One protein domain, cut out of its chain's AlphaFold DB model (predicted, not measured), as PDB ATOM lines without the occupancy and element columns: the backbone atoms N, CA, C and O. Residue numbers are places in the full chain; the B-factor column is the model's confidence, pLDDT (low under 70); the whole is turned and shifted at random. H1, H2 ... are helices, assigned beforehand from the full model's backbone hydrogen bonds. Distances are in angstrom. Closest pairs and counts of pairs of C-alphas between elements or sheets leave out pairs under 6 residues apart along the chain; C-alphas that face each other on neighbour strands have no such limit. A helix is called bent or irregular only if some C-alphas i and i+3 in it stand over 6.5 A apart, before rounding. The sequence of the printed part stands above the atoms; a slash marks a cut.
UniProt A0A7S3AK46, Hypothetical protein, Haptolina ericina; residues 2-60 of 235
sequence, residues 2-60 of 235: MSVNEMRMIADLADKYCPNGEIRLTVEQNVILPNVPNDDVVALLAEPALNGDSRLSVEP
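AT A GLANCE: This is residues 2 to 60 of the 235 residues of the protein "Hypothetical protein" of Haptolina ericina (UniProt A0A7S3AK46). The model has little regular structure: a straight helix, H1, runs along one side, a long loop of residues 18 to 37 folds back on itself, and a short helix, H2, follows. Residues 46 to 60 then wind back toward the end where H1 begins, with no named element. The printed part has 59 residues, with two named helices and no named strand; the class is all helix, with 22 residues in named elements. It is compact, with a radius of gyration of the C-alphas of 10.9 A, and rounded, spanning 27 by 25 by 19 A.

HOW THE PARTS SIT: H1, residues 4 to 17, and H2, residues 38 to 45, form a helical hairpin. They only just touch, with 3 pairs of C-alphas within 8 A, H1 with residues 13 to 17 alone; the closest C-alphas, of Tyr 17 and Asp 40, are 6.9 A apart. They run opposite ways at a shallow tilt of 24 degrees. Residues 24 to 25 pair briefly with residues 31 to 32, antiparallel. Every O i to N i+4 pair in H1 is within hydrogen-bond range; in H2 2 of 4 are, beside 3 of 5 O i to N i+3 pairs.

IN THESE COORDINATES: H1 begins at C-alpha 4 (364.156, 138.270, 247.107) and measures 20.0 A. H2 ends at C-alpha 45 (346.878, 131.304, 236.892) and measures 11.4 A; it is irregular, with C-alphas 39 and 42 7.0 A apart.

THE WHOLE: The C-alphas farthest apart, of Ser 3 and Asp 39, are 29.7 A apart. The link from H1 to H2 is long, at 20 residues. The printed part has no cut, and no printed residue is under 70 in pLDDT.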
ATOM      1  N   MET A   2     366.107 138.809 239.414       90.12
ATOM      2  CA  MET A   2     365.040 138.524 240.385       90.12
ATOM      3  C   MET A   2     365.388 139.097 241.754       90.12
ATOM      4  O   MET A   2     366.539 139.044 242.189       90.12
ATOM      5  N   SER A   3     364.388 139.666 242.406       93.75
ATOM      6  CA  SER A   3     364.425 140.144 243.779       93.75
ATOM      7  C   SER A   3     364.137 139.008 244.759       93.75
ATOM      8  O   SER A   3     363.556 137.983 244.410       93.75
ATOM      9  N   VAL A   4     364.499 139.212 246.029       96.94
ATOM     10  CA  VAL A   4     364.156 138.270 247.107       96.94
ATOM     11  C   VAL A   4     362.639 138.071 247.208       96.94
ATOM     12  O   VAL A   4     362.196 136.959 247.473       96.94
ATOM     13  N   ASN A   5     361.849 139.122 246.972       95.44
ATOM     14  CA  ASN A   5     360.391 139.042 247.021       95.44
ATOM     15  C   ASN A   5     359.838 138.160 245.897       95.44
ATOM     16  O   ASN A   5     359.057 137.262 246.186       95.44
ATOM     17  N   GLU A   6     360.289 138.346 244.653       96.06
ATOM     18  CA  GLU A   6     359.883 137.490 243.524       96.06
ATOM     19  C   GLU A   6     360.284 136.025 243.757       96.06
ATOM     20  O   GLU A   6     359.502 135.119 243.491       96.06
ATOM     21  N   MET A   7     361.473 135.779 244.320       96.75
ATOM     22  CA  MET A   7     361.911 134.418 244.659       96.75
ATOM     23  C   MET A   7     361.016 133.764 245.717       96.75
ATOM     24  O   MET A   7     360.732 132.573 245.624       96.75
ATOM     25  N   ARG A   8     360.560 134.530 246.717       97.06
ATOM     26  CA  ARG A   8     359.611 134.036 247.725       97.06
ATOM     27  C   ARG A   8     358.240 133.768 247.122       97.06
ATOM     28  O   ARG A   8     357.700 132.706 247.374       97.06
ATOM     29  N   MET A   9     357.739 134.664 246.269       97.00
ATOM     30  CA  MET A   9     356.477 134.451 245.554       97.00
ATOM     31  C   MET A   9     356.499 133.139 244.761       97.00
ATOM     32  O   MET A   9     355.556 132.366 244.843       97.00
ATOM     33  N   ILE A  10     357.589 132.847 244.047       97.44
ATOM     34  CA  ILE A  10     357.729 131.581 243.309       97.44
ATOM     35  C   ILE A  10     357.744 130.378 244.248       97.44
ATOM     36  O   ILE A  10     357.103 129.377 243.942       97.44
ATOM     37  N   ALA A  11     358.462 130.462 245.370       98.00
ATOM     38  CA  ALA A  11     358.485 129.389 246.360       98.00
ATOM     39  C   ALA A  11     357.086 129.134 246.945       98.00
ATOM     40  O   ALA A  11     356.653 127.988 246.984       98.00
ATOM     41  N   ASP A  12     356.351 130.193 247.294       98.06
ATOM     42  CA  ASP A  12     354.986 130.094 247.821       98.06
ATOM     43  C   ASP A  12     354.028 129.453 246.794       98.06
ATOM     44  O   ASP A  12     353.190 128.623 247.149       98.06
ATOM     45  N   LEU A  13     354.171 129.795 245.505       98.12
ATOM     46  CA  LEU A  13     353.418 129.154 244.420       98.12
ATOM     47  C   LEU A  13     353.786 127.674 244.265       98.12
ATOM     48  O   LEU A  13     352.901 126.835 244.109       98.12
ATOM     49  N   ALA A  14     355.076 127.342 244.316       98.38
ATOM     50  CA  ALA A  14     355.536 125.966 244.201       98.38
ATOM     51  C   ALA A  14     355.027 125.109 245.367       98.38
ATOM     52  O   ALA A  14     354.469 124.043 245.130       98.38
ATOM     53  N   ASP A  15     355.137 125.589 246.605       98.19
ATOM     54  CA  ASP A  15     354.662 124.874 247.796       98.19
ATOM     55  C   ASP A  15     353.146 124.632 247.762       98.19
ATOM     56  O   ASP A  15     352.664 123.601 248.237       98.19
ATOM     57  N   LYS A  16     352.385 125.573 247.191       98.19
ATOM     58  CA  LYS A  16     350.926 125.482 247.099       98.19
ATOM     59  C   LYS A  16     350.446 124.573 245.968       98.19
ATOM     60  O   LYS A  16     349.462 123.862 246.159       98.19
ATOM     61  N   TYR A  17     351.099 124.619 244.809       98.25
ATOM     62  CA  TYR A  17     350.569 124.036 243.570       98.25
ATOM     63  C   TYR A  17     351.405 122.888 242.994       98.25
ATOM     64  O   TYR A  17     350.898 122.125 242.175       98.25
ATOM     65  N   CYS A  18     352.669 122.741 243.393       97.69
ATOM     66  CA  CYS A  18     353.571 121.723 242.856       97.69
ATOM     67  C   CYS A  18     353.821 120.617 243.892       97.69
ATOM     68  O   CYS A  18     354.189 120.903 245.035       97.69
ATOM     69  N   PRO A  19     353.714 119.330 243.516       94.44
ATOM     70  CA  PRO A  19     354.127 118.229 244.375       94.44
ATOM     71  C   PRO A  19     355.557 118.422 244.900       94.44
ATOM     72  O   PRO A  19     356.503 118.563 244.127       94.44
ATOM     73  N   ASN A  20     355.713 118.392 246.227       94.56
ATOM     74  CA  ASN A  20     356.981 118.605 246.938       94.56
ATOM     75  C   ASN A  20     357.638 119.988 246.732       94.56
ATOM     76  O   ASN A  20     358.840 120.104 246.968       94.56
ATOM     77  N   GLY A  21     356.900 121.010 246.281       96.50
ATOM     78  CA  GLY A  21     357.463 122.347 246.057       96.50
ATOM     79  C   GLY A  21     358.505 122.391 244.932       96.50
ATOM     80  O   GLY A  21     359.447 123.180 244.978       96.50
ATOM     81  N   GLU A  22     358.396 121.497 243.942       97.75
ATOM     82  CA  GLU A  22     359.378 121.401 242.860       97.75
ATOM     83  C   GLU A  22     359.396 122.677 241.998       97.75
ATOM     84  O   GLU A  22     358.356 123.192 241.599       97.75
ATOM     85  N   ILE A  23     360.597 123.162 241.668       97.94
ATOM     86  CA  ILE A  23     360.839 124.282 240.749       97.94
ATOM     87  C   ILE A  23     361.950 123.869 239.784       97.94
ATOM     88  O   ILE A  23     362.957 123.289 240.199       97.94
ATOM     89  N   ARG A  24     361.807 124.198 238.496       97.62
ATOM     90  CA  ARG A  24     362.864 124.008 237.489       97.62
ATOM     91  C   ARG A  24     363.230 125.333 236.833       97.62
ATOM     92  O   ARG A  24     362.399 126.227 236.723       97.62
ATOM     93  N   LEU A  25     364.477 125.446 236.389       96.88
ATOM     94  CA  LEU A  25     364.980 126.605 235.649       96.88
ATOM     95  C   LEU A  25     365.323 126.202 234.217       96.88
ATOM     96  O   LEU A  25     365.720 125.060 233.978       96.88
ATOM     97  N   THR A  26     365.201 127.141 233.281       94.69
ATOM     98  CA  THR A  26     365.563 126.931 231.872       94.69
ATOM     99  C   THR A  26     366.879 127.621 231.515       94.69
ATOM    100  O   THR A  26     367.387 128.469 232.257       94.69
ATOM    101  N   VAL A  27     367.453 127.266 230.362       91.44
ATOM    102  CA  VAL A  27     368.675 127.915 229.851       91.44
ATOM    103  C   VAL A  27     368.406 129.346 229.364       91.44
ATOM    104  O   VAL A  27     369.311 130.180 229.366       91.44
ATOM    105  N   GLU A  28     367.146 129.657 229.063       91.38
ATOM    106  CA  GLU A  28     366.612 130.983 228.741       91.38
ATOM    107  C   GLU A  28     366.387 131.856 229.986       91.38
ATOM    108  O   GLU A  28     365.892 132.970 229.879       91.38
ATOM    109  N   GLN A  29     366.797 131.390 231.173       94.00
ATOM    110  CA  GLN A  29     366.630 132.100 232.448       94.00
ATOM    111  C   GLN A  29     365.161 132.214 232.909       94.00
ATOM    112  O   GLN A  29     364.848 133.097 233.708       94.00
ATOM    113  N   ASN A  30     364.292 131.296 232.466       95.12
ATOM    114  CA  ASN A  30     362.898 131.190 232.909       95.12
ATOM    115  C   ASN A  30     362.723 130.184 234.057       95.12
ATOM    116  O   ASN A  30     363.615 129.385 234.363       95.12
ATOM    117  N   VAL A  31     361.541 130.217 234.676       96.25
ATOM    118  CA  VAL A  31     361.132 129.343 235.782       96.25
ATOM    119  C   VAL A  31     359.960 128.474 235.336       96.25
ATOM    120  O   VAL A  31     359.028 128.960 234.706       96.25
ATOM    121  N   ILE A  32     359.999 127.190 235.681       97.25
ATOM    122  CA  ILE A  32     358.929 126.221 235.441       97.25
ATOM    123  C   ILE A  32     358.426 125.719 236.795       97.25
ATOM    124  O   ILE A  32     359.224 125.296 237.636       97.25
ATOM    125  N   LEU A  33     357.103 125.717 236.952       97.69
ATOM    126  CA  LEU A  33     356.368 125.048 238.027       97.69
ATOM    127  C   LEU A  33     355.827 123.712 237.482       97.69
ATOM    128  O   LEU A  33     354.798 123.701 236.803       97.69
ATOM    129  N   PRO A  34     356.557 122.591 237.643       97.25
ATOM    130  CA  PRO A  34     356.180 121.317 237.049       97.25
ATOM    131  C   PRO A  34     355.093 120.606 237.861       97.25
ATOM    132  O   PRO A  34     354.951 120.798 239.064       97.25
ATOM    133  N   ASN A  35     354.394 119.679 237.201       97.00
ATOM    134  CA  ASN A  35     353.489 118.719 237.841       97.00
ATOM    135  C   ASN A  35     352.303 119.346 238.603       97.00
ATOM    136  O   ASN A  35     351.733 118.686 239.471       97.00
ATOM    137  N   VAL A  36     351.916 120.582 238.271       98.00
ATOM    138  CA  VAL A  36     350.693 121.211 238.791       98.00
ATOM    139  C   VAL A  36     349.484 120.359 238.382       98.00
ATOM    140  O   VAL A  36     349.324 120.093 237.185       98.00
ATOM    141  N   PRO A  37     348.642 119.894 239.326       97.50
ATOM    142  CA  PRO A  37     347.424 119.163 238.991       97.50
ATOM    143  C   PRO A  37     346.521 119.984 238.065       97.50
ATOM    144  O   PRO A  37     346.342 121.181 238.273       97.50
ATOM    145  N   ASN A  38     345.914 119.345 237.059       97.50
ATOM    146  CA  ASN A  38     345.086 120.045 236.063       97.50
ATOM    147  C   ASN A  38     343.961 120.880 236.695       97.50
ATOM    148  O   ASN A  38     343.670 121.974 236.214       97.50
ATOM    149  N   ASP A  39     343.368 120.383 237.782       97.94
ATOM    150  CA  ASP A  39     342.274 121.051 238.492       97.94
ATOM    151  C   ASP A  39     342.732 122.344 239.197       97.94
ATOM    152  O   ASP A  39     341.926 123.250 239.412       97.94
ATOM    153  N   ASP A  40     344.032 122.472 239.485       97.94
ATOM    154  CA  ASP A  40     344.620 123.620 240.176       97.94
ATOM    155  C   ASP A  40     345.169 124.688 239.220       97.94
ATOM    156  O   ASP A  40     345.434 125.815 239.643       97.94
ATOM    157  N   VAL A  41     345.318 124.386 237.923       97.25
ATOM    158  CA  VAL A  41     345.921 125.309 236.941       97.25
ATOM    159  C   VAL A  41     345.166 126.636 236.880       97.25
ATOM    160  O   VAL A  41     345.784 127.697 236.876       97.25
ATOM    161  N   VAL A  42     343.830 126.602 236.882       97.69
ATOM    162  CA  VAL A  42     343.009 127.827 236.856       97.69
ATOM    163  C   VAL A  42     343.239 128.670 238.112       97.69
ATOM    164  O   VAL A  42     343.305 129.894 238.023       97.69
ATOM    165  N   ALA A  43     343.393 128.030 239.274       97.94
ATOM    166  CA  ALA A  43     343.661 128.723 240.530       97.94
ATOM    167  C   ALA A  43     345.074 129.324 240.555       97.94
ATOM    168  O   ALA A  43     345.221 130.491 240.913       97.94
ATOM    169  N   LEU A  44     346.086 128.573 240.105       97.50
ATOM    170  CA  LEU A  44     347.460 129.055 239.954       97.50
ATOM    171  C   LEU A  44     347.517 130.280 239.037       97.50
ATOM    172  O   LEU A  44     348.086 131.302 239.410       97.50
ATOM    173  N   LEU A  45     346.892 130.205 237.860       96.44
ATOM    174  CA  LEU A  45     346.878 131.304 236.892       96.44
ATOM    175  C   LEU A  45     346.134 132.546 237.395       96.44
ATOM    176  O   LEU A  45     346.356 133.624 236.858       96.44
ATOM    177  N   ALA A  46     345.290 132.430 238.422       96.12
ATOM    178  CA  ALA A  46     344.611 133.558 239.054       96.12
ATOM    179  C   ALA A  46     345.412 134.197 240.208       96.12
ATOM    180  O   ALA A  46     344.967 135.192 240.786       96.12
ATOM    181  N   GLU A  47     346.577 133.650 240.571       97.00
ATOM    182  CA  GLU A  47     347.380 134.162 241.682       97.00
ATOM    183  C   GLU A  47     347.889 135.584 241.410       97.00
ATOM    184  O   GLU A  47     348.443 135.844 240.337       97.00
ATOM    185  N   PRO A  48     347.805 136.514 242.381       94.31
ATOM    186  CA  PRO A  48     348.306 137.878 242.205       94.31
ATOM    187  C   PRO A  48     349.786 137.934 241.811       94.31
ATOM    188  O   PRO A  48     350.205 138.854 241.116       94.31
ATOM    189  N   ALA A  49     350.572 136.934 242.220       94.94
ATOM    190  CA  ALA A  49     351.980 136.817 241.867       94.94
ATOM    191  C   ALA A  49     352.226 136.663 240.355       94.94
ATOM    192  O   ALA A  49     353.316 137.002 239.911       94.94
ATOM    193  N   LEU A  50     351.252 136.191 239.569       95.19
ATOM    194  CA  LEU A  50     351.371 135.985 238.116       95.19
ATOM    195  C   LEU A  50     350.588 137.018 237.287       95.19
ATOM    196  O   LEU A  50     350.592 136.949 236.062       95.19
ATOM    197  N   ASN A  51     349.902 137.963 237.938       91.62
ATOM    198  CA  ASN A  51     348.928 138.856 237.307       91.62
ATOM    199  C   ASN A  51     349.206 140.340 237.591       91.62
ATOM    200  O   ASN A  51     350.044 140.699 238.421       91.62
ATOM    201  N   GLY A  52     348.455 141.217 236.915       87.31
ATOM    202  CA  GLY A  52     348.541 142.667 237.092       87.31
ATOM    203  C   GLY A  52     349.910 143.208 236.684       87.31
ATOM    204  O   GLY A  52     350.399 142.896 235.605       87.31
ATOM    205  N   ASP A  53     350.533 143.989 237.566       85.31
ATOM    206  CA  ASP A  53     351.857 144.587 237.337       85.31
ATOM    207  C   ASP A  53     353.020 143.643 237.706       85.31
ATOM    208  O   ASP A  53     354.174 144.072 237.817       85.31
ATOM    209  N   SER A  54     352.739 142.358 237.955       90.12
ATOM    210  CA  SER A  54     353.790 141.388 238.253       90.12
ATOM    211  C   SER A  54     354.712 141.173 237.051       90.12
ATOM    212  O   SER A  54     354.283 141.039 235.908       90.12
ATOM    213  N   ARG A  55     356.011 141.058 237.336       89.00
ATOM    214  CA  ARG A  55     357.040 140.673 236.357       89.00
ATOM    215  C   ARG A  55     357.062 139.167 236.074       89.00
ATOM    216  O   ARG A  55     357.720 138.747 235.128       89.00
ATOM    217  N   LEU A  56     356.374 138.356 236.881       93.19
ATOM    218  CA  LEU A  56     356.322 136.895 236.754       93.19
ATOM    219  C   LEU A  56     355.165 136.453 235.845       93.19
ATOM    220  O   LEU A  56     354.382 135.580 236.205       93.19
ATOM    221  N   SER A  57     355.031 137.089 234.681       89.88
ATOM    222  CA  SER A  57     353.992 136.734 233.713       89.88
ATOM    223  C   SER A  57     354.239 135.341 233.131       89.88
ATOM    224  O   SER A  57     355.365 135.002 232.765       89.88
ATOM    225  N   VAL A  58     353.169 134.556 232.992       93.38
ATOM    226  CA  VAL A  58     353.173 133.282 232.250       93.38
ATOM    227  C   VAL A  58     353.083 133.482 230.732       93.38
ATOM    228  O   VAL A  58     353.360 132.561 229.970       93.38
ATOM    229  N   GLU A  59     352.748 134.697 230.295       91.25
ATOM    230  CA  GLU A  59     352.680 135.117 228.895       91.25
ATOM    231  C   GLU A  59     353.582 136.350 228.683       91.25
ATOM    232  O   GLU A  59     353.098 137.462 228.462       91.25
ATOM    233  N   PRO A  60     354.918 136.207 228.786       90.31
ATOM    234  CA  PRO A  60     355.845 137.335 228.647       90.31
ATOM    235  C   PRO A  60     355.951 137.861 227.201       90.31
ATOM    236  O   PRO A  60     356.506 138.934 226.974       90.31
TER     237      PRO A  60